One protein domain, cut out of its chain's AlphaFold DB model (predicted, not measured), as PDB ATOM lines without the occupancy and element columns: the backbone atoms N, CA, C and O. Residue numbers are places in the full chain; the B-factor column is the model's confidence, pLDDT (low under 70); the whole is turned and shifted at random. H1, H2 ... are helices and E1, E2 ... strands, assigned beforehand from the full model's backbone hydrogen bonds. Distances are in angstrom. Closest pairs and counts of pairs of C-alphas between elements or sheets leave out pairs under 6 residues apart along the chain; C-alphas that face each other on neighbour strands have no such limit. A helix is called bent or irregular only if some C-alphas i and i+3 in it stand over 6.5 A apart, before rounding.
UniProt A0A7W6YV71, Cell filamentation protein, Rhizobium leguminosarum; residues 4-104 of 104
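What this domain is: This is residues 4 to 104 of the 104 residues of the protein "Cell filamentation protein" of Rhizobium leguminosarum (UniProt A0A7W6YV71). H1, the longest helix, and H3 lie on opposite sides of a loosely built body, and H2 slants between them. Two long loops, residues 4 to 26 and 65 to 78, join E1's end of the body to H1 and H2. The printed part has 101 residues, ordered H1, H2, E1, H3: mostly helix, with under half of the residues in named elements. It is only just compact, close to loose, with a radius of gyration of the C-alphas of 15.0 A and spans of 42 by 34 by 21 A.

How they stand to each other: H1, residues 27 to 43, touches residues 62 to 64 alone of H2, residues 53 to 64, at a steep tilt of 60 degrees, opposite ways; the closest C-alphas, of Phe 38 and Leu 63, are 5.3 A apart. H2, with Val 53 alone, only just touches residues 96 to 100 of H3, residues 89 to 102, with 3 pairs of C-alphas within 8 A; the closest, of Val 53 and Leu 96, are 6.4 A apart. H1 and H3 are apart. E1, residues 79 to 81, pairs with no named strand; short antiparallel pairings join its residues to 4 to 5 and 84 to 85. Every O i to N i+4 pair is within hydrogen-bond range in H1 and H2, and 8 of 10 in H3.

Where its parts are: H1 begins at C-alpha 27 (171.011, 229.432, 158.324) and measures 24.5 A, H2 16.6 A, E1 7.1 A. H3 measures 20.5 A, ends at C-alpha 102 (153.401, 257.221, 176.747) and is irregular: C-alphas 90 and 93 are 7.2 A apart.

The domain as a whole: The C-alphas farthest apart, of Gly 14 and Ala 104, lie 43.6 A apart. The printed part has no cut; the link from H2 to E1 is long. Residues 6 and 104 have pLDDT under 70.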
ATOM      1  N   THR A   4     174.016 237.542 170.699       78.62
ATOM      2  CA  THR A   4     174.543 236.798 171.849       78.62
ATOM      3  C   THR A   4     173.401 236.445 172.790       78.62
ATOM      4  O   THR A   4     172.672 237.337 173.223       78.62
ATOM      5  N   ALA A   5     173.283 235.158 173.114       73.19
ATOM      6  CA  ALA A   5     172.382 234.606 174.120       73.19
ATOM      7  C   ALA A   5     173.160 233.602 174.989       73.19
ATOM      8  O   ALA A   5     174.058 232.924 174.490       73.19
ATOM      9  N   GLU A   6     172.850 233.517 176.286       61.66
ATOM     10  CA  GLU A   6     173.569 232.629 177.227       61.66
ATOM     11  C   GLU A   6     173.228 231.137 177.027       61.66
ATOM     12  O   GLU A   6     174.016 230.265 177.383       61.66
ATOM     13  N   SER A   7     172.096 230.841 176.391       71.06
ATOM     14  CA  SER A   7     171.710 229.567 175.775       71.06
ATOM     15  C   SER A   7     170.339 229.828 175.161       71.06
ATOM     16  O   SER A   7     169.443 230.272 175.878       71.06
ATOM     17  N   ASP A   8     170.186 229.637 173.852       83.62
ATOM     18  CA  ASP A   8     168.913 229.911 173.189       83.62
ATOM     19  C   ASP A   8     168.114 228.606 173.013       83.62
ATOM     20  O   ASP A   8     168.432 227.819 172.116       83.62
ATOM     21  N   PRO A   9     167.090 228.334 173.849       87.12
ATOM     22  CA  PRO A   9     166.223 227.176 173.674       87.12
ATOM     23  C   PRO A   9     165.428 227.241 172.369       87.12
ATOM     24  O   PRO A   9     164.880 226.225 171.953       87.12
ATOM     25  N   LEU A  10     165.313 228.401 171.723       90.31
ATOM     26  CA  LEU A  10     164.669 228.535 170.425       90.31
ATOM     27  C   LEU A  10     165.569 228.048 169.292       90.31
ATOM     28  O   LEU A  10     165.029 227.792 168.231       90.31
ATOM     29  N   CYS A  11     166.870 227.827 169.492       92.44
ATOM     30  CA  CYS A  11     167.753 227.265 168.466       92.44
ATOM     31  C   CYS A  11     167.793 225.728 168.484       92.44
ATOM     32  O   CYS A  11     167.590 225.094 169.524       92.44
ATOM     33  N   TYR A  12     168.118 225.104 167.346       92.12
ATOM     34  CA  TYR A  12     168.446 223.674 167.341       92.12
ATOM     35  C   TYR A  12     169.725 223.409 168.150       92.12
ATOM     36  O   TYR A  12     170.678 224.194 168.056       92.12
ATOM     37  N   PRO A  13     169.800 222.294 168.905       89.56
ATOM     38  CA  PRO A  13     170.972 221.965 169.711       89.56
ATOM     39  C   PRO A  13     172.276 221.990 168.907       89.56
ATOM     40  O   PRO A  13     172.401 221.324 167.883       89.56
ATOM     41  N   GLY A  14     173.267 222.741 169.395       87.62
ATOM     42  CA  GLY A  14     174.577 222.859 168.745       87.62
ATOM     43  C   GLY A  14     174.619 223.814 167.548       87.62
ATOM     44  O   GLY A  14     175.654 223.896 166.890       87.62
ATOM     45  N   THR A  15     173.537 224.547 167.280       90.06
ATOM     46  CA  THR A  15     173.443 225.520 166.185       90.06
ATOM     47  C   THR A  15     173.033 226.900 166.704       90.06
ATOM     48  O   THR A  15     172.654 227.061 167.865       90.06
ATOM     49  N   THR A  16     173.081 227.895 165.821       89.38
ATOM     50  CA  THR A  16     172.464 229.216 166.026       89.38
ATOM     51  C   THR A  16     171.173 229.385 165.226       89.38
ATOM     52  O   THR A  16     170.657 230.495 165.153       89.38
ATOM     53  N   VAL A  17     170.687 228.313 164.592       94.19
ATOM     54  CA  VAL A  17     169.522 228.348 163.708       94.19
ATOM     55  C   VAL A  17     168.270 228.180 164.554       94.19
ATOM     56  O   VAL A  17     168.151 227.206 165.302       94.19
ATOM     57  N   LEU A  18     167.345 229.132 164.439       95.12
ATOM     58  CA  LEU A  18     166.079 229.113 165.163       95.12
ATOM     59  C   LEU A  18     165.188 227.966 164.671       95.12
ATOM     60  O   LEU A  18     165.048 227.721 163.471       95.12
ATOM     61  N   ARG A  19     164.544 227.286 165.619       96.44
ATOM     62  CA  ARG A  19     163.477 226.319 165.380       96.44
ATOM     63  C   ARG A  19     162.346 227.027 164.654       96.44
ATOM     64  O   ARG A  19     161.862 228.069 165.097       96.44
ATOM     65  N   ASN A  20     161.963 226.451 163.530       98.19
ATOM     66  CA  ASN A  20     161.046 227.025 162.561       98.19
ATOM     67  C   ASN A  20     160.118 225.926 162.041       98.19
ATOM     68  O   ASN A  20     160.432 224.742 162.142       98.19
ATOM     69  N   LYS A  21     158.983 226.321 161.467       98.25
ATOM     70  CA  LYS A  21     157.908 225.402 161.060       98.25
ATOM     71  C   LYS A  21     158.277 224.440 159.925       98.25
ATOM     72  O   LYS A  21     157.538 223.487 159.693       98.25
ATOM     73  N   LEU A  22     159.377 224.693 159.211       97.38
ATOM     74  CA  LEU A  22     159.868 223.844 158.121       97.38
ATOM     75  C   LEU A  22     161.047 222.954 158.527       97.38
ATOM     76  O   LEU A  22     161.634 222.299 157.669       97.38
ATOM     77  N   ASP A  23     161.400 222.928 159.813       97.38
ATOM     78  CA  ASP A  23     162.520 222.149 160.334       97.38
ATOM     79  C   ASP A  23     163.875 222.461 159.653       97.38
ATOM     80  O   ASP A  23     164.775 221.621 159.613       97.38
ATOM     81  N   LEU A  24     164.049 223.681 159.123       97.75
ATOM     82  CA  LEU A  24     165.285 224.093 158.449       97.75
ATOM     83  C   LEU A  24     166.420 224.229 159.466       97.75
ATOM     84  O   LEU A  24     166.283 224.961 160.446       97.75
ATOM     85  N   THR A  25     167.545 223.555 159.226       96.38
ATOM     86  CA  THR A  25     168.730 223.586 160.106       96.38
ATOM     87  C   THR A  25     169.925 224.321 159.500       96.38
ATOM     88  O   THR A  25     170.968 224.414 160.146       96.38
ATOM     89  N   ASP A  26     169.798 224.812 158.268       96.69
ATOM     90  CA  ASP A  26     170.785 225.673 157.621       96.69
ATOM     91  C   ASP A  26     170.358 227.145 157.740       96.69
ATOM     92  O   ASP A  26     169.187 227.486 157.570       96.69
ATOM     93  N   GLN A  27     171.309 228.022 158.078       95.56
ATOM     94  CA  GLN A  27     171.011 229.432 158.324       95.56
ATOM     95  C   GLN A  27     170.613 230.173 157.045       95.56
ATOM     96  O   GLN A  27     169.734 231.024 157.112       95.56
ATOM     97  N   SER A  28     171.235 229.886 155.895       97.44
ATOM     98  CA  SER A  28     170.905 230.612 154.664       97.44
ATOM     99  C   SER A  28     169.541 230.192 154.122       97.44
ATOM    100  O   SER A  28     168.791 231.047 153.660       97.44
ATOM    101  N   GLU A  29     169.188 228.911 154.256       98.19
ATOM    102  CA  GLU A  29     167.851 228.415 153.917       98.19
ATOM    103  C   GLU A  29     166.775 229.056 154.805       98.19
ATOM    104  O   GLU A  29     165.735 229.490 154.300       98.19
ATOM    105  N   LEU A  30     167.026 229.166 156.118       98.50
ATOM    106  CA  LEU A  30     166.110 229.853 157.031       98.50
ATOM    107  C   LEU A  30     165.992 231.346 156.699       98.50
ATOM    108  O   LEU A  30     164.879 231.864 156.676       98.50
ATOM    109  N   ASP A  31     167.104 232.027 156.416       98.06
ATOM    110  CA  ASP A  31     167.108 233.456 156.082       98.06
ATOM    111  C   ASP A  31     166.296 233.738 154.801       98.06
ATOM    112  O   ASP A  31     165.504 234.687 154.760       98.06
ATOM    113  N   GLU A  32     166.452 232.912 153.757       98.44
ATOM    114  CA  GLU A  32     165.664 233.019 152.521       98.44
ATOM    115  C   GLU A  32     164.175 232.753 152.768       98.44
ATOM    116  O   GLU A  32     163.320 233.516 152.297       98.44
ATOM    117  N   PHE A  33     163.851 231.697 153.519       98.56
ATOM    118  CA  PHE A  33     162.471 231.353 153.843       98.56
ATOM    119  C   PHE A  33     161.786 232.440 154.682       98.56
ATOM    120  O   PHE A  33     160.703 232.900 154.309       98.56
ATOM    121  N   GLU A  34     162.425 232.897 155.763       98.62
ATOM    122  CA  GLU A  34     161.909 233.962 156.626       98.62
ATOM    123  C   GLU A  34     161.654 235.235 155.818       98.62
ATOM    124  O   GLU A  34     160.551 235.781 155.864       98.62
ATOM    125  N   THR A  35     162.638 235.670 155.025       98.56
ATOM    126  CA  THR A  35     162.521 236.880 154.201       98.56
ATOM    127  C   THR A  35     161.357 236.772 153.221       98.56
ATOM    128  O   THR A  35     160.583 237.717 153.067       98.56
ATOM    129  N   THR A  36     161.197 235.617 152.570       98.50
ATOM    130  CA  THR A  36     160.122 235.398 151.593       98.50
ATOM    131  C   THR A  36     158.749 235.474 152.257       98.50
ATOM    132  O   THR A  36     157.872 236.186 151.766       98.50
ATOM    133  N   MET A  37     158.560 234.785 153.386       98.50
ATOM    134  CA  MET A  37     157.287 234.808 154.118       98.50
ATOM    135  C   MET A  37     156.980 236.202 154.675       98.50
ATOM    136  O   MET A  37     155.859 236.686 154.526       98.50
ATOM    137  N   PHE A  38     157.983 236.877 155.241       98.50
ATOM    138  CA  PHE A  38     157.842 238.235 155.760       98.50
ATOM    139  C   PHE A  38     157.380 239.211 154.673       98.50
ATOM    140  O   PHE A  38     156.446 239.981 154.893       98.50
ATOM    141  N   VAL A  39     158.009 239.175 153.490       98.44
ATOM    142  CA  VAL A  39     157.659 240.057 152.366       98.44
ATOM    143  C   VAL A  39     156.215 239.821 151.937       98.44
ATOM    144  O   VAL A  39     155.454 240.784 151.861       98.44
ATOM    145  N   LEU A  40     155.807 238.561 151.748       98.31
ATOM    146  CA  LEU A  40     154.429 238.219 151.382       98.31
ATOM    147  C   LEU A  40     153.419 238.741 152.414       98.31
ATOM    148  O   LEU A  40     152.446 239.395 152.047       98.31
ATOM    149  N   ARG A  41     153.674 238.529 153.711       98.25
ATOM    150  CA  ARG A  41     152.805 239.034 154.787       98.25
ATOM    151  C   ARG A  41     152.785 240.554 154.879       98.25
ATOM    152  O   ARG A  41     151.754 241.121 155.234       98.25
ATOM    153  N   SER A  42     153.887 241.224 154.549       97.81
ATOM    154  CA  SER A  42     153.972 242.687 154.582       97.81
ATOM    155  C   SER A  42     153.110 243.375 153.516       97.81
ATOM    156  O   SER A  42     152.725 244.529 153.708       97.81
ATOM    157  N   GLU A  43     152.788 242.667 152.425       97.94
ATOM    158  CA  GLU A  43     151.894 243.131 151.355       97.94
ATOM    159  C   GLU A  43     150.403 242.914 151.680       97.94
ATOM    160  O   GLU A  43     149.533 243.519 151.049       97.94
ATOM    161  N   GLU A  44     150.090 242.075 152.672       97.94
ATOM    162  CA  GLU A  44     148.724 241.868 153.159       97.94
ATOM    163  C   GLU A  44     148.267 243.038 154.054       97.94
ATOM    164  O   GLU A  44     149.096 243.734 154.647       97.94
ATOM    165  N   PRO A  45     146.948 243.274 154.206       97.62
ATOM    166  CA  PRO A  45     146.444 244.228 155.187       97.62
ATOM    167  C   PRO A  45     146.945 243.901 156.594       97.62
ATOM    168  O   PRO A  45     146.876 242.756 157.041       97.62
ATOM    169  N   TRP A  46     147.430 244.919 157.301       94.94
ATOM    170  CA  TRP A  46     147.932 244.742 158.658       94.94
ATOM    171  C   TRP A  46     146.767 244.508 159.629       94.94
ATOM    172  O   TRP A  46     145.665 245.011 159.382       94.94
ATOM    173  N   PRO A  47     146.991 243.783 160.740       97.00
ATOM    174  CA  PRO A  47     145.991 243.649 161.792       97.00
ATOM    175  C   PRO A  47     145.484 245.019 162.253       97.00
ATOM    176  O   PRO A  47     146.270 245.945 162.435       97.00
ATOM    177  N   GLU A  48     144.176 245.158 162.454       96.50
ATOM    178  CA  GLU A  48     143.620 246.381 163.038       96.50
ATOM    179  C   GLU A  48     144.048 246.517 164.508       96.50
ATOM    180  O   GLU A  48     144.122 245.531 165.247       96.50
ATOM    181  N   GLY A  49     144.295 247.747 164.961       94.50
ATOM    182  CA  GLY A  49     144.639 248.004 166.354       94.50
ATOM    183  C   GLY A  49     144.956 249.465 166.656       94.50
ATOM    184  O   GLY A  49     144.876 250.335 165.789       94.50
ATOM    185  N   TYR A  50     145.320 249.730 167.911       94.44
ATOM    186  CA  TYR A  50     145.444 251.086 168.465       94.44
ATOM    187  C   TYR A  50     146.879 251.459 168.848       94.44
ATOM    188  O   TYR A  50     147.087 252.264 169.747       94.44
ATOM    189  N   LEU A  51     147.866 250.863 168.166       93.81
ATOM    190  CA  LEU A  51     149.294 251.014 168.502       93.81
ATOM    191  C   LEU A  51     149.560 250.770 169.999       93.81
ATOM    192  O   LEU A  51     150.254 251.542 170.647       93.81
ATOM    193  N   ASP A  52     148.998 249.693 170.537       95.69
ATOM    194  CA  ASP A  52     149.244 249.210 171.892       95.69
ATOM    195  C   ASP A  52     150.035 247.890 171.863       95.69
ATOM    196  O   ASP A  52     150.425 247.384 170.805       95.69
ATOM    197  N   VAL A  53     150.275 247.312 173.042       97.12
ATOM    198  CA  VAL A  53     150.986 246.030 173.169       97.12
ATOM    199  C   VAL A  53     150.277 244.924 172.384       97.12
ATOM    200  O   VAL A  53     150.935 244.130 171.718       97.12
ATOM    201  N   THR A  54     148.944 244.872 172.431       97.19
ATOM    202  CA  THR A  54     148.160 243.846 171.737       97.19
ATOM    203  C   THR A  54     148.316 243.962 170.227       97.19
ATOM    204  O   THR A  54     148.581 242.962 169.564       97.19
ATOM    205  N   HIS A  55     148.227 245.175 169.686       97.38
ATOM    206  CA  HIS A  55     148.433 245.442 168.269       97.38
ATOM    207  C   HIS A  55     149.869 245.124 167.835       97.38
ATOM    208  O   HIS A  55     150.070 244.502 166.794       97.38
ATOM    209  N   TYR A  56     150.870 245.477 168.647       97.44
ATOM    210  CA  TYR A  56     152.270 245.151 168.370       97.44
ATOM    211  C   TYR A  56     152.512 243.638 168.276       97.44
ATOM    212  O   TYR A  56     153.132 243.167 167.320       97.44
ATOM    213  N   LEU A  57     151.993 242.866 169.234       98.25
ATOM    214  CA  LEU A  57     152.123 241.407 169.221       98.25
ATOM    215  C   LEU A  57     151.334 240.777 168.065       98.25
ATOM    216  O   LEU A  57     151.831 239.848 167.432       98.25
ATOM    217  N   ALA A  58     150.155 241.312 167.729       98.44
ATOM    218  CA  ALA A  58     149.385 240.874 166.566       98.44
ATOM    219  C   ALA A  58     150.134 241.126 165.249       98.44
ATOM    220  O   ALA A  58     150.153 240.253 164.383       98.44
ATOM    221  N   LEU A  59     150.800 242.277 165.111       98.31
ATOM    222  CA  LEU A  59     151.635 242.587 163.951       98.31
ATOM    223  C   LEU A  59     152.840 241.641 163.858       98.31
ATOM    224  O   LEU A  59     153.126 241.116 162.785       98.31
ATOM    225  N   HIS A  60     153.520 241.375 164.976       98.56
ATOM    226  CA  HIS A  60     154.613 240.403 165.001       98.56
ATOM    227  C   HIS A  60     154.126 238.993 164.639       98.56
ATOM    228  O   HIS A  60     154.796 238.293 163.883       98.56
ATOM    229  N   HIS A  61     152.975 238.557 165.161       98.75
ATOM    230  CA  HIS A  61     152.377 237.289 164.748       98.75
ATOM    231  C   HIS A  61     152.133 237.296 163.238       98.75
ATOM    232  O   HIS A  61     152.633 236.424 162.542       98.75
ATOM    233  N   HIS A  62     151.437 238.309 162.716       98.62
ATOM    234  CA  HIS A  62     151.099 238.415 161.294       98.62
ATOM    235  C   HIS A  62     152.307 238.243 160.369       98.62
ATOM    236  O   HIS A  62     152.239 237.468 159.418       98.62
ATOM    237  N   LEU A  63     153.417 238.915 160.684       98.69
ATOM    238  CA  LEU A  63     154.626 238.926 159.858       98.69
ATOM    239  C   LEU A  63     155.430 237.618 159.911       98.69
ATOM    240  O   LEU A  63     156.125 237.303 158.949       98.69
ATOM    241  N   PHE A  64     155.350 236.865 161.013       98.69
ATOM    242  CA  PHE A  64     156.218 235.704 161.261       98.69
ATOM    243  C   PHE A  64     155.468 234.381 161.487       98.69
ATOM    244  O   PHE A  64     156.105 233.353 161.720       98.69
ATOM    245  N   GLN A  65     154.134 234.377 161.398       98.50
ATOM    246  CA  GLN A  65     153.286 233.212 161.692       98.50
ATOM    247  C   GLN A  65     153.606 231.981 160.845       98.50
ATOM    248  O   GLN A  65     153.360 230.869 161.295       98.50
ATOM    249  N   ASP A  66     154.136 232.139 159.634       98.50
ATOM    250  CA  ASP A  66     154.472 231.003 158.768       98.50
ATOM    251  C   ASP A  66     155.859 230.420 159.074       98.50
ATOM    252  O   ASP A  66     156.164 229.305 158.655       98.50
ATOM    253  N   VAL A  67     156.685 231.142 159.837       98.69
ATOM    254  CA  VAL A  67     158.086 230.791 160.107       98.69
ATOM    255  C   VAL A  67     158.258 230.236 161.517       98.69
ATOM    256  O   VAL A  67     158.901 229.203 161.691       98.69
ATOM    257  N   TYR A  68     157.651 230.875 162.521       98.38
ATOM    258  CA  TYR A  68     157.918 230.593 163.932       98.38
ATOM    259  C   TYR A  68     156.649 230.263 164.719       98.38
ATOM    260  O   TYR A  68     155.626 230.931 164.580       98.38
ATOM    261  N   ASP A  69     156.721 229.259 165.597       97.44
ATOM    262  CA  ASP A  69     155.613 228.919 166.507       97.44
ATOM    263  C   ASP A  69     155.373 229.992 167.573       97.44
ATOM    264  O   ASP A  69     154.244 230.199 168.000       97.44
ATOM    265  N   TRP A  70     156.429 230.706 167.962       96.88
ATOM    266  CA  TRP A  70     156.401 231.776 168.962       96.88
ATOM    267  C   TRP A  70     156.063 233.150 168.361       96.88
ATOM    268  O   TRP A  70     156.231 234.180 169.015       96.88
ATOM    269  N   ALA A  71     155.625 233.218 167.099       98.31
ATOM    270  CA  ALA A  71     155.290 234.486 166.463       98.31
ATOM    271  C   ALA A  71     154.207 235.230 167.271       98.31
ATOM    272  O   ALA A  71     153.120 234.714 167.500       98.31
ATOM    273  N   GLY A  72     154.504 236.459 167.701       98.00
ATOM    274  CA  GLY A  72     153.611 237.259 168.546       98.00
ATOM    275  C   GLY A  72     153.786 237.033 170.047       98.00
ATOM    276  O   GLY A  72     153.037 237.603 170.838       98.00
ATOM    277  N   GLU A  73     154.772 236.240 170.464       97.88
ATOM    278  CA  GLU A  73     155.115 236.058 171.871       97.88
ATOM    279  C   GLU A  73     156.187 237.048 172.343       97.88
ATOM    280  O   GLU A  73     157.038 237.521 171.587       97.88
ATOM    281  N   ILE A  74     156.158 237.360 173.638       96.81
ATOM    282  CA  ILE A  74     157.192 238.177 174.274       96.81
ATOM    283  C   ILE A  74     158.448 237.327 174.463       96.81
ATOM    284  O   ILE A  74     158.390 236.235 175.023       96.81
ATOM    285  N   CYS A  75     159.596 237.867 174.053       93.50
ATOM    286  CA  CYS A  75     160.888 237.212 174.219       93.50
ATOM    287  C   CYS A  75     161.148 236.837 175.690       93.50
ATOM    288  O   CYS A  75     161.084 237.680 176.584       93.50
ATOM    289  N   THR A  76     161.471 235.569 175.936       92.44
ATOM    290  CA  THR A  76     161.723 235.022 177.282       92.44
ATOM    291  C   THR A  76     163.207 234.817 177.579       92.44
ATOM    292  O   THR A  76     163.568 234.367 178.666       92.44
ATOM    293  N   ILE A  77     164.081 235.161 176.630       91.38
ATOM    294  CA  ILE A  77     165.514 234.879 176.686       91.38
ATOM    295  C   ILE A  77     166.336 236.161 176.660       91.38
ATOM    296  O   ILE A  77     165.977 237.166 176.046       91.38
ATOM    297  N   ARG A  78     167.479 236.131 177.342       91.81
ATOM    298  CA  ARG A  78     168.369 237.284 177.414       91.81
ATOM    299  C   ARG A  78     169.189 237.390 176.133       91.81
ATOM    300  O   ARG A  78     170.039 236.540 175.875       91.81
ATOM    301  N   ILE A  79     168.956 238.458 175.371       91.88
ATOM    302  CA  ILE A  79     169.628 238.709 174.093       91.88
ATOM    303  C   ILE A  79     170.417 240.018 174.091       91.88
ATOM    304  O   ILE A  79     170.064 241.008 174.738       91.88
ATOM    305  N   GLY A  80     171.496 240.027 173.316       91.19
ATOM    306  CA  GLY A  80     172.304 241.205 173.041       91.19
ATOM    307  C   GLY A  80     172.818 241.221 171.607       91.19
ATOM    308  O   GLY A  80     172.828 240.204 170.911       91.19
ATOM    309  N   LYS A  81     173.258 242.394 171.155       88.38
ATOM    310  CA  LYS A  81     173.808 242.610 169.814       88.38
ATOM    311  C   LYS A  81     175.031 243.512 169.891       88.38
ATOM    312  O   LYS A  81     174.974 244.610 170.440       88.38
ATOM    313  N   GLY A  82     176.155 243.046 169.342       87.62
ATOM    314  CA  GLY A  82     177.393 243.835 169.287       87.62
ATOM    315  C   GLY A  82     177.886 244.310 170.660       87.62
ATOM    316  O   GLY A  82     178.321 245.449 170.784       87.62
ATOM    317  N   GLY A  83     177.752 243.473 171.694       85.88
ATOM    318  CA  GLY A  83     178.155 243.797 173.069       85.88
ATOM    319  C   GLY A  83     177.151 244.631 173.873       85.88
ATOM    320  O   GLY A  83     177.386 244.865 175.055       85.88
ATOM    321  N   ASN A  84     176.027 245.041 173.275       90.44
ATOM    322  CA  ASN A  84     174.956 245.754 173.969       90.44
ATOM    323  C   ASN A  84     173.811 244.797 174.297       90.44
ATOM    324  O   ASN A  84     173.310 244.099 173.414       90.44
ATOM    325  N   TRP A  85     173.398 244.776 175.561       92.50
ATOM    326  CA  TRP A  85     172.276 243.968 176.030       92.50
ATOM    327  C   TRP A  85     170.958 244.720 175.859       92.50
ATOM    328  O   TRP A  85     170.891 245.923 176.115       92.50
ATOM    329  N   PHE A  86     169.916 244.003 175.441       94.75
ATOM    330  CA  PHE A  86     168.552 244.527 175.424       94.75
ATOM    331  C   PHE A  86     167.913 244.455 176.822       94.75
ATOM    332  O   PHE A  86     168.558 244.080 177.804       94.75
ATOM    333  N   CYS A  87     166.638 244.848 176.910       95.00
ATOM    334  CA  CYS A  87     165.845 244.735 178.133       95.00
ATOM    335  C   CYS A  87     165.867 243.292 178.663       95.00
ATOM    336  O   CYS A  87     165.793 242.337 177.889       95.00
ATOM    337  N   TYR A  88     165.964 243.143 179.983       95.38
ATOM    338  CA  TYR A  88     165.848 241.835 180.617       95.38
ATOM    339  C   TYR A  88     164.448 241.248 180.365       95.38
ATOM    340  O   TYR A  88     163.472 241.992 180.506       95.38
ATOM    341  N   PRO A  89     164.326 239.951 180.019       94.88
ATOM    342  CA  PRO A  89     163.048 239.327 179.666       94.88
ATOM    343  C   PRO A  89     161.923 239.568 180.674       94.88
ATOM    344  O   PRO A  89     160.807 239.915 180.291       94.88
ATOM    345  N   GLU A  90     162.229 239.489 181.971       96.06
ATOM    346  CA  GLU A  90     161.282 239.715 183.066       96.06
ATOM    347  C   GLU A  90     160.696 241.137 183.105       96.06
ATOM    348  O   GLU A  90     159.651 241.363 183.718       96.06
ATOM    349  N   PHE A  91     161.339 242.101 182.440       97.69
ATOM    350  CA  PHE A  91     160.885 243.487 182.364       97.69
ATOM    351  C   PHE A  91     160.260 243.854 181.017       97.69
ATOM    352  O   PHE A  91     159.627 244.907 180.940       97.69
ATOM    353  N   ILE A  92     160.355 243.012 179.981       97.56
ATOM    354  CA  ILE A  92     159.858 243.357 178.637       97.56
ATOM    355  C   ILE A  92     158.365 243.688 178.672       97.56
ATOM    356  O   ILE A  92     157.966 244.748 178.201       97.56
ATOM    357  N   ALA A  93     157.540 242.844 179.296       97.06
ATOM    358  CA  ALA A  93     156.100 243.088 179.381       97.06
ATOM    359  C   ALA A  93     155.769 244.408 180.100       97.06
ATOM    360  O   ALA A  93     154.884 245.153 179.676       97.06
ATOM    361  N   LYS A  94     156.493 244.727 181.179       97.62
ATOM    362  CA  LYS A  94     156.307 245.974 181.929       97.62
ATOM    363  C   LYS A  94     156.702 247.194 181.095       97.62
ATOM    364  O   LYS A  94     155.947 248.162 181.049       97.62
ATOM    365  N   GLU A  95     157.861 247.148 180.443       97.69
ATOM    366  CA  GLU A  95     158.370 248.271 179.652       97.69
ATOM    367  C   GLU A  95     157.562 248.491 178.370       97.69
ATOM    368  O   GLU A  95     157.304 249.640 178.028       97.69
ATOM    369  N   LEU A  96     157.079 247.426 177.715       96.88
ATOM    370  CA  LEU A  96     156.145 247.542 176.591       96.88
ATOM    371  C   LEU A  96     154.893 248.322 177.006       96.88
ATOM    372  O   LEU A  96     154.538 249.303 176.358       96.88
ATOM    373  N   ASN A  97     154.263 247.937 178.121       96.19
ATOM    374  CA  ASN A  97     153.080 248.637 178.625       96.19
ATOM    375  C   ASN A  97     153.373 250.106 178.954       96.19
ATOM    376  O   ASN A  97     152.593 250.974 178.570       96.19
ATOM    377  N   ARG A  98     154.495 250.400 179.627       97.44
ATOM    378  CA  ARG A  98     154.880 251.779 179.960       97.44
ATOM    379  C   ARG A  98     155.066 252.631 178.702       97.44
ATOM    380  O   ARG A  98     154.515 253.721 178.626       97.44
ATOM    381  N   ILE A  99     155.821 252.135 177.721       96.56
ATOM    382  CA  ILE A  99     156.154 252.888 176.505       96.56
ATOM    383  C   ILE A  99     154.908 253.130 175.650       96.56
ATOM    384  O   ILE A  99     154.694 254.250 175.202       96.56
ATOM    385  N   PHE A 100     154.061 252.119 175.443       96.06
ATOM    386  CA  PHE A 100     152.847 252.307 174.647       96.06
ATOM    387  C   PHE A 100     151.825 253.231 175.327       96.06
ATOM    388  O   PHE A 100     151.128 253.965 174.636       96.06
ATOM    389  N   GLN A 101     151.780 253.276 176.663       93.88
ATOM    390  CA  GLN A 101     150.979 254.273 177.386       93.88
ATOM    391  C   GLN A 101     151.497 255.708 177.212       93.88
ATOM    392  O   GLN A 101     150.704 256.640 177.271       93.88
ATOM    393  N   GLU A 102     152.801 255.901 176.997       94.56
ATOM    394  CA  GLU A 102     153.401 257.221 176.747       94.56
ATOM    395  C   GLU A 102     153.153 257.738 175.317       94.56
ATOM    396  O   GLU A 102     153.354 258.923 175.058       94.56
ATOM    397  N   LEU A 103     152.731 256.867 174.392       86.25
ATOM    398  CA  LEU A 103     152.425 257.213 172.998       86.25
ATOM    399  C   LEU A 103     150.955 257.612 172.766       86.25
ATOM    400  O   LEU A 103     150.649 258.127 171.689       86.25
ATOM    401  N   ALA A 104     150.075 257.339 173.734       60.94
ATOM    402  CA  ALA A 104     148.630 257.561 173.653       60.94
ATOM    403  C   ALA A 104     148.210 259.017 173.922       60.94
ATOM    404  O   ALA A 104     148.865 259.701 174.743       60.94
TER     405      ALA A 104